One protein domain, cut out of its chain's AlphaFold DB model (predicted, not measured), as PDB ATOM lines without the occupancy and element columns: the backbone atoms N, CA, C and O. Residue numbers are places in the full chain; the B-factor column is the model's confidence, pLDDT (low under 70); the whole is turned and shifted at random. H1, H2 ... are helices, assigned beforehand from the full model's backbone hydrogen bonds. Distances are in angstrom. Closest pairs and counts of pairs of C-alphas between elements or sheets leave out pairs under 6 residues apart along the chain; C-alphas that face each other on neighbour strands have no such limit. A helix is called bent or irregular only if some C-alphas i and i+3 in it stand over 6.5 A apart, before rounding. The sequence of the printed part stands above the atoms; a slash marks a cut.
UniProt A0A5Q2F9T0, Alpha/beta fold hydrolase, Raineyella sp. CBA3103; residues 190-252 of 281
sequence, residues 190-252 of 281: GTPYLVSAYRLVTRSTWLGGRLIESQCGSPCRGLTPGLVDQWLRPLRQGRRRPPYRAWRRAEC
ATOM      1  N   GLY A 190     456.902 404.323 487.919       56.25
ATOM      2  CA  GLY A 190     456.284 405.055 489.030       56.25
ATOM      3  C   GLY A 190     456.766 404.695 490.436       56.25
ATOM      4  O   GLY A 190     456.308 405.329 491.385       56.25
ATOM      5  N   THR A 191     457.612 403.674 490.595       75.19
ATOM      6  CA  THR A 191     458.074 403.230 491.922       75.19
ATOM      7  C   THR A 191     459.248 404.084 492.416       75.19
ATOM      8  O   THR A 191     460.049 404.541 491.593       75.19
ATOM      9  N   PRO A 192     459.408 404.288 493.740       77.44
ATOM     10  CA  PRO A 192     460.556 405.023 494.269       77.44
ATOM     11  C   PRO A 192     461.884 404.390 493.827       77.44
ATOM     12  O   PRO A 192     462.816 405.121 493.500       77.44
ATOM     13  N   TYR A 193     461.937 403.063 493.687       82.31
ATOM     14  CA  TYR A 193     463.125 402.334 493.238       82.31
ATOM     15  C   TYR A 193     463.534 402.657 491.806       82.31
ATOM     16  O   TYR A 193     464.712 402.902 491.564       82.31
ATOM     17  N   LEU A 194     462.590 402.711 490.859       79.94
ATOM     18  CA  LEU A 194     462.939 403.085 489.487       79.94
ATOM     19  C   LEU A 194     463.315 404.553 489.360       79.94
ATOM     20  O   LEU A 194     464.203 404.873 488.577       79.94
ATOM     21  N   VAL A 195     462.695 405.439 490.142       81.06
ATOM     22  CA  VAL A 195     463.127 406.841 490.198       81.06
ATOM     23  C   VAL A 195     464.552 406.929 490.750       81.06
ATOM     24  O   VAL A 195     465.370 407.664 490.197       81.06
ATOM     25  N   SER A 196     464.885 406.146 491.781       86.94
ATOM     26  CA  SER A 196     466.246 406.074 492.316       86.94
ATOM     27  C   SER A 196     467.230 405.514 491.289       86.94
ATOM     28  O   SER A 196     468.256 406.141 491.051       86.94
ATOM     29  N   ALA A 197     466.904 404.405 490.620       86.38
ATOM     30  CA  ALA A 197     467.738 403.815 489.572       86.38
ATOM     31  C   ALA A 197     467.966 404.795 488.411       86.38
ATOM     32  O   ALA A 197     469.106 405.034 488.022       86.38
ATOM     33  N   TYR A 198     466.905 405.446 487.925       86.50
ATOM     34  CA  TYR A 198     466.986 406.481 486.895       86.50
ATOM     35  C   TYR A 198     467.920 407.622 487.303       86.50
ATOM     36  O   TYR A 198     468.775 408.048 486.526       86.50
ATOM     37  N   ARG A 199     467.794 408.120 488.536       88.69
ATOM     38  CA  ARG A 199     468.645 409.205 489.042       88.69
ATOM     39  C   ARG A 199     470.088 408.768 489.246       88.69
ATOM     40  O   ARG A 199     470.978 409.566 488.984       88.69
ATOM     41  N   LEU A 200     470.326 407.534 489.683       90.06
ATOM     42  CA  LEU A 200     471.673 406.975 489.804       90.06
ATOM     43  C   LEU A 200     472.346 406.882 488.434       90.06
ATOM     44  O   LEU A 200     473.453 407.386 488.270       90.06
ATOM     45  N   VAL A 201     471.652 406.314 487.444       88.38
ATOM     46  CA  VAL A 201     472.164 406.175 486.074       88.38
ATOM     47  C   VAL A 201     472.409 407.544 485.445       88.38
ATOM     48  O   VAL A 201     473.514 407.824 485.001       88.38
ATOM     49  N   THR A 202     471.417 408.436 485.457       89.19
ATOM     50  CA  THR A 202     471.548 409.747 484.802       89.19
ATOM     51  C   THR A 202     472.597 410.639 485.459       89.19
ATOM     52  O   THR A 202     473.155 411.483 484.768       89.19
ATOM     53  N   ARG A 203     472.902 410.476 486.755       90.62
ATOM     54  CA  ARG A 203     473.925 411.258 487.485       90.62
ATOM     55  C   ARG A 203     475.307 410.598 487.532       90.62
ATOM     56  O   ARG A 203     476.219 411.178 488.111       90.62
ATOM     57  N   SER A 204     475.473 409.415 486.946       93.06
ATOM     58  CA  SER A 204     476.741 408.688 486.918       93.06
ATOM     59  C   SER A 204     477.196 408.495 485.477       93.06
ATOM     60  O   SER A 204     476.563 407.776 484.708       93.06
ATOM     61  N   THR A 205     478.327 409.095 485.117       92.94
ATOM     62  CA  THR A 205     478.941 408.905 483.794       92.94
ATOM     63  C   THR A 205     479.404 407.466 483.574       92.94
ATOM     64  O   THR A 205     479.397 406.992 482.446       92.94
ATOM     65  N   TRP A 206     479.733 406.733 484.643       92.62
ATOM     66  CA  TRP A 206     480.080 405.315 484.552       92.62
ATOM     67  C   TRP A 206     478.857 404.432 484.268       92.62
ATOM     68  O   TRP A 206     478.855 403.696 483.284       92.62
ATOM     69  N   LEU A 207     477.792 404.525 485.081       91.25
ATOM     70  CA  LEU A 207     476.569 403.733 484.865       91.25
ATOM     71  C   LEU A 207     475.879 404.113 483.554       91.25
ATOM     72  O   LEU A 207     475.470 403.247 482.785       91.25
ATOM     73  N   GLY A 208     475.742 405.415 483.310       88.56
ATOM     74  CA  GLY A 208     475.138 405.937 482.096       88.56
ATOM     75  C   GLY A 208     475.957 405.608 480.853       88.56
ATOM     76  O   GLY A 208     475.382 405.211 479.845       88.56
ATOM     77  N   GLY A 209     477.288 405.677 480.947       89.88
ATOM     78  CA  GLY A 209     478.195 405.277 479.873       89.88
ATOM     79  C   GLY A 209     478.029 403.807 479.509       89.88
ATOM     80  O   GLY A 209     477.846 403.503 478.340       89.88
ATOM     81  N   ARG A 210     477.966 402.907 480.501       89.25
ATOM     82  CA  ARG A 210     477.689 401.473 480.284       89.25
ATOM     83  C   ARG A 210     476.337 401.219 479.617       89.25
ATOM     84  O   ARG A 210     476.234 400.341 478.765       89.25
ATOM     85  N   LEU A 211     475.299 401.965 480.007       85.69
ATOM     86  CA  LEU A 211     473.974 401.843 479.395       85.69
ATOM     87  C   LEU A 211     473.997 402.300 477.931       85.69
ATOM     88  O   LEU A 211     473.482 401.591 477.075       85.69
ATOM     89  N   ILE A 212     474.606 403.449 477.635       86.38
ATOM     90  CA  ILE A 212     474.743 403.950 476.259       86.38
ATOM     91  C   ILE A 212     475.595 402.986 475.427       86.38
ATOM     92  O   ILE A 212     475.223 402.645 474.310       86.38
ATOM     93  N   GLU A 213     476.689 402.484 475.998       86.25
ATOM     94  CA  GLU A 213     477.586 401.540 475.336       86.25
ATOM     95  C   GLU A 213     476.871 400.248 474.930       86.25
ATOM     96  O   GLU A 213     477.100 399.740 473.835       86.25
ATOM     97  N   SER A 214     475.941 399.761 475.760       84.25
ATOM     98  CA  SER A 214     475.130 398.579 475.438       84.25
ATOM     99  C   SER A 214     474.199 398.758 474.233       84.25
ATOM    100  O   SER A 214     473.737 397.764 473.679       84.25
ATOM    101  N   GLN A 215     473.942 400.005 473.830       80.50
ATOM    102  CA  GLN A 215     473.084 400.348 472.696       80.50
ATOM    103  C   GLN A 215     473.878 400.572 471.402       80.50
ATOM    104  O   GLN A 215     473.274 400.649 470.336       80.50
ATOM    105  N   CYS A 216     475.210 400.669 471.458       77.44
ATOM    106  CA  CYS A 216     476.014 400.704 470.241       77.44
ATOM    107  C   CYS A 216     476.244 399.289 469.695       77.44
ATOM    108  O   CYS A 216     476.525 398.349 470.442       77.44
ATOM    109  N   GLY A 217     476.277 399.160 468.367       63.81
ATOM    110  CA  GLY A 217     477.051 398.096 467.721       63.81
ATOM    111  C   GLY A 217     478.560 398.293 467.953       63.81
ATOM    112  O   GLY A 217     478.975 399.368 468.372       63.81
ATOM    113  N   SER A 218     479.368 397.253 467.704       59.09
ATOM    114  CA  SER A 218     480.840 397.183 467.874       59.09
ATOM    115  C   SER A 218     481.605 398.525 467.886       59.09
ATOM    116  O   SER A 218     481.358 399.387 467.049       59.09
ATOM    117  N   PRO A 219     482.723 398.586 468.624       68.44
ATOM    118  CA  PRO A 219     482.935 399.518 469.739       68.44
ATOM    119  C   PRO A 219     482.472 400.972 469.497       68.44
ATOM    120  O   PRO A 219     482.836 401.578 468.488       68.44
ATOM    121  N   CYS A 220     481.779 401.570 470.485       73.44
ATOM    122  CA  CYS A 220     481.426 403.000 470.511       73.44
ATOM    123  C   CYS A 220     482.690 403.882 470.532       73.44
ATOM    124  O   CYS A 220     483.175 404.303 471.588       73.44
ATOM    125  N   ARG A 221     483.264 404.178 469.369       76.00
ATOM    126  CA  ARG A 221     484.401 405.099 469.280       76.00
ATOM    127  C   ARG A 221     483.949 406.505 469.682       76.00
ATOM    128  O   ARG A 221     482.913 406.976 469.232       76.00
ATOM    129  N   GLY A 222     484.737 407.175 470.522       78.62
ATOM    130  CA  GLY A 222     484.491 408.571 470.909       78.62
ATOM    131  C   GLY A 222     483.537 408.783 472.091       78.62
ATOM    132  O   GLY A 222     483.278 409.934 472.443       78.62
ATOM    133  N   LEU A 223     483.052 407.723 472.756       86.75
ATOM    134  CA  LEU A 223     482.242 407.868 473.969       86.75
ATOM    135  C   LEU A 223     483.118 408.296 475.160       86.75
ATOM    136  O   LEU A 223     483.716 407.473 475.852       86.75
ATOM    137  N   THR A 224     483.209 409.602 475.399       91.56
ATOM    138  CA  THR A 224     483.939 410.163 476.545       91.56
ATOM    139  C   THR A 224     483.011 410.376 477.747       91.56
ATOM    140  O   THR A 224     481.815 410.611 477.562       91.56
ATOM    141  N   PRO A 225     483.528 410.390 478.992       92.50
ATOM    142  CA  PRO A 225     482.720 410.742 480.163       92.50
ATOM    143  C   PRO A 225     482.039 412.113 480.044       92.50
ATOM    144  O   PRO A 225     480.927 412.285 480.538       92.50
ATOM    145  N   GLY A 226     482.681 413.072 479.364       93.50
ATOM    146  CA  GLY A 226     482.108 414.390 479.086       93.50
ATOM    147  C   GLY A 226     480.914 414.320 478.133       93.50
ATOM    148  O   GLY A 226     479.880 414.917 478.421       93.50
ATOM    149  N   LEU A 227     481.013 413.538 477.054       91.06
ATOM    150  CA  LEU A 227     479.900 413.323 476.124       91.06
ATOM    151  C   LEU A 227     478.729 412.604 476.805       91.06
ATOM    152  O   LEU A 227     477.576 412.989 476.629       91.06
ATOM    153  N   VAL A 228     479.021 411.603 477.641       92.94
ATOM    154  CA  VAL A 228     478.005 410.916 478.452       92.94
ATOM    155  C   VAL A 228     477.300 411.898 479.392       92.94
ATOM    156  O   VAL A 228     476.076 411.858 479.520       92.94
ATOM    157  N   ASP A 229     478.043 412.796 480.046       93.88
ATOM    158  CA  ASP A 229     477.441 413.817 480.903       93.88
ATOM    159  C   ASP A 229     476.533 414.761 480.109       93.88
ATOM    160  O   ASP A 229     475.396 414.992 480.520       93.88
ATOM    161  N   GLN A 230     476.993 415.244 478.950       92.44
ATOM    162  CA  GLN A 230     476.204 416.103 478.062       92.44
ATOM    163  C   GLN A 230     474.914 415.415 477.601       92.44
ATOM    164  O   GLN A 230     473.849 416.025 477.668       92.44
ATOM    165  N   TRP A 231     474.983 414.136 477.224       91.19
ATOM    166  CA  TRP A 231     473.823 413.345 476.806       91.19
ATOM    167  C   TRP A 231     472.795 413.171 477.928       91.19
ATOM    168  O   TRP A 231     471.589 413.314 477.728       91.19
ATOM    169  N   LEU A 232     473.258 412.879 479.146       91.81
ATOM    170  CA  LEU A 232     472.377 412.594 480.280       91.81
ATOM    171  C   LEU A 232     471.895 413.855 481.000       91.81
ATOM    172  O   LEU A 232     470.894 413.806 481.716       91.81
ATOM    173  N   ARG A 233     472.577 414.992 480.846       93.00
ATOM    174  CA  ARG A 233     472.257 416.238 481.553       93.00
ATOM    175  C   ARG A 233     470.813 416.709 481.333       93.00
ATOM    176  O   ARG A 233     470.161 416.991 482.343       93.00
ATOM    177  N   PRO A 234     470.253 416.739 480.109       90.25
ATOM    178  CA  PRO A 234     468.856 417.113 479.902       90.25
ATOM    179  C   PRO A 234     467.862 416.210 480.645       90.25
ATOM    180  O   PRO A 234     466.826 416.687 481.114       90.25
ATOM    181  N   LEU A 235     468.193 414.924 480.814       87.31
ATOM    182  CA  LEU A 235     467.379 413.934 481.529       87.31
ATOM    183  C   LEU A 235     467.325 414.194 483.045       87.31
ATOM    184  O   LEU A 235     466.443 413.688 483.742       87.31
ATOM    185  N   ARG A 236     468.229 415.022 483.578       87.75
ATOM    186  CA  ARG A 236     468.264 415.407 484.995       87.75
ATOM    187  C   ARG A 236     467.306 416.552 485.333       87.75
ATOM    188  O   ARG A 236     467.346 417.020 486.464       87.75
ATOM    189  N   GLN A 237     466.478 417.021 484.400       84.31
ATOM    190  CA  GLN A 237     465.498 418.087 484.640       84.31
ATOM    191  C   GLN A 237     464.220 417.570 485.318       84.31
ATOM    192  O   GLN A 237     463.757 416.460 485.066       84.31
ATOM    193  N   GLY A 238     463.637 418.399 486.186       69.50
ATOM    194  CA  GLY A 238     462.484 418.070 487.022       69.50
ATOM    195  C   GLY A 238     461.128 418.302 486.369       69.50
ATOM    196  O   GLY A 238     460.191 417.556 486.655       69.50
ATOM    197  N   ARG A 239     461.002 419.271 485.450       64.00
ATOM    198  CA  ARG A 239     459.777 419.507 484.655       64.00
ATOM    199  C   ARG A 239     459.625 418.530 483.482       64.00
ATOM    200  O   ARG A 239     459.087 418.872 482.438       64.00
ATOM    201  N   ARG A 240     460.019 417.273 483.669       58.38
ATOM    202  CA  ARG A 240     459.666 416.181 482.762       58.38
ATOM    203  C   ARG A 240     458.672 415.285 483.480       58.38
ATOM    204  O   ARG A 240     459.054 414.455 484.304       58.38
ATOM    205  N   ARG A 241     457.370 415.427 483.203       49.50
ATOM    206  CA  ARG A 241     456.484 414.290 483.491       49.50
ATOM    207  C   ARG A 241     456.947 413.155 482.578       49.50
ATOM    208  O   ARG A 241     457.149 413.427 481.397       49.50
ATOM    209  N   PRO A 242     457.152 411.925 483.094       45.38
ATOM    210  CA  PRO A 242     457.596 410.826 482.253       45.38
ATOM    211  C   PRO A 242     456.630 410.742 481.071       45.38
ATOM    212  O   PRO A 242     455.423 410.661 481.343       45.38
ATOM    213  N   PRO A 243     457.120 410.803 479.817       48.22
ATOM    214  CA  PRO A 243     456.288 410.994 478.629       48.22
ATOM    215  C   PRO A 243     455.085 410.048 478.664       48.22
ATOM    216  O   PRO A 243     453.941 410.474 478.533       48.22
ATOM    217  N   TYR A 244     455.311 408.797 479.076       38.69
ATOM    218  CA  TYR A 244     454.293 407.756 479.237       38.69
ATOM    219  C   TYR A 244     453.053 408.141 480.083       38.69
ATOM    220  O   TYR A 244     451.933 407.724 479.783       38.69
ATOM    221  N   ARG A 245     453.201 408.904 481.179       35.06
ATOM    222  CA  ARG A 245     452.066 409.260 482.064       35.06
ATOM    223  C   ARG A 245     451.193 410.390 481.509       35.06
ATOM    224  O   ARG A 245     450.085 410.574 482.021       35.06
ATOM    225  N   ALA A 246     451.687 411.149 480.533       39.00
ATOM    226  CA  ALA A 246     450.926 412.182 479.836       39.00
ATOM    227  C   ALA A 246     450.126 411.594 478.660       39.00
ATOM    228  O   ALA A 246     448.963 411.958 478.509       39.00
ATOM    229  N   TRP A 247     450.675 410.596 477.950       37.31
ATOM    230  CA  TRP A 247     449.977 409.876 476.870       37.31
ATOM    231  C   TRP A 247     448.601 409.343 477.299       37.31
ATOM    232  O   TRP A 247     447.598 409.654 476.672       37.31
ATOM    233  N   ARG A 248     448.504 408.670 478.460       34.12
ATOM    234  CA  ARG A 248     447.220 408.128 478.964       34.12
ATOM    235  C   ARG A 248     446.124 409.170 479.233       34.12
ATOM    236  O   ARG A 248     444.985 408.777 479.464       34.12
ATOM    237  N   ARG A 249     446.459 410.461 479.347       33.12
ATOM    238  CA  ARG A 249     445.495 411.519 479.701       33.12
ATOM    239  C   ARG A 249     445.041 412.358 478.513       33.12
ATOM    240  O   ARG A 249     443.967 412.937 478.612       33.12
ATOM    241  N   ALA A 250     445.803 412.393 477.421       35.28
ATOM    242  CA  ALA A 250     445.440 413.159 476.228       35.28
ATOM    243  C   ALA A 250     444.258 412.540 475.449       35.28
ATOM    244  O   ALA A 250     443.581 413.233 474.701       35.28
ATOM    245  N   GLU A 251     443.942 411.263 475.681       37.94
ATOM    246  CA  GLU A 251     442.980 410.513 474.859       37.94
ATOM    247  C   GLU A 251     441.517 410.589 475.286       37.94
ATOM    248  O   GLU A 251     440.648 410.281 474.473       37.94
ATOM    249  N   CYS A 252     441.187 411.022 476.510       29.95
ATOM    250  CA  CYS A 252     439.763 411.219 476.827       29.95
ATOM    251  C   CYS A 252     439.183 412.474 476.132       29.95
ATOM    252  O   CYS A 252     437.971 412.655 476.201       29.95
TER     253      CYS A 252
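What this domain is: This is residues 190 to 252 of the 281 residues of the protein "Alpha/beta fold hydrolase" of Raineyella sp. CBA3103 (UniProt A0A5Q2F9T0). H1 and H2 meet in a corner, like an L, and H3 packs on both, passing H2 about at a right angle; H4 lies well off this group, with residues 246 to 252 sticking out at one end of a long, loose rod. At the other end the link from H2 to H3 swings out, its residues 214 to 219 standing free. The printed part has 63 residues with four named helices, H1 to H4 in chain order, and no named strand; the class is all helix. It is loose, with a radius of gyration of the C-alphas of 14.3 A, and spans 46 by 22 by 19 A.

Where its parts are: H1, residues 192 to 202, begins with C-alpha 192 at (460.556, 405.023, 494.269) and is 15.3 A long. H2 is residues 205 to 213, 11.3 A. H3, residues 225 to 236, is 15.9 A long and irregular, but only just: C-alphas 231 and 234 are 7.0 A apart. H4, residues 243 to 250, 11.3 A, ends with C-alpha 250 at (445.440, 413.159, 476.228).

How they stand to each other: H1 and H2 touch only at the corner by their tight link, about perpendicular at 87 degrees; their closest C-alphas, of Val 201 and Gly 208, are 5.0 A apart. H1 touches H3, whose residues 232 to 236 alone take part; the closest C-alphas, of Thr 202 and Leu 232, are 5.4 A apart. These two run opposite ways at a steep tilt of 36 degrees, only just past shallow. H2 touches H3, about perpendicular at 87 degrees, with the C-alphas of Thr 205 and Pro 225 closest at 5.6 A. H4 is apart from H1, H2 and H3. Every O i to N i+4 pair is within hydrogen-bond range in H1 and H2, against 6 of 8 in H3 and 2 of 4 in H4.

The domain as a whole: The C-alphas farthest apart, of Arg 221 and Cys 252, are 45.7 A apart. The printed part has no cut. The link from H2 to H3, 11 residues, is long. Mean pLDDT of the printed part is 75.1; residue 190, residues 217 to 219 and residues 238 to 252 are under 70, and H4 has a mean of 38.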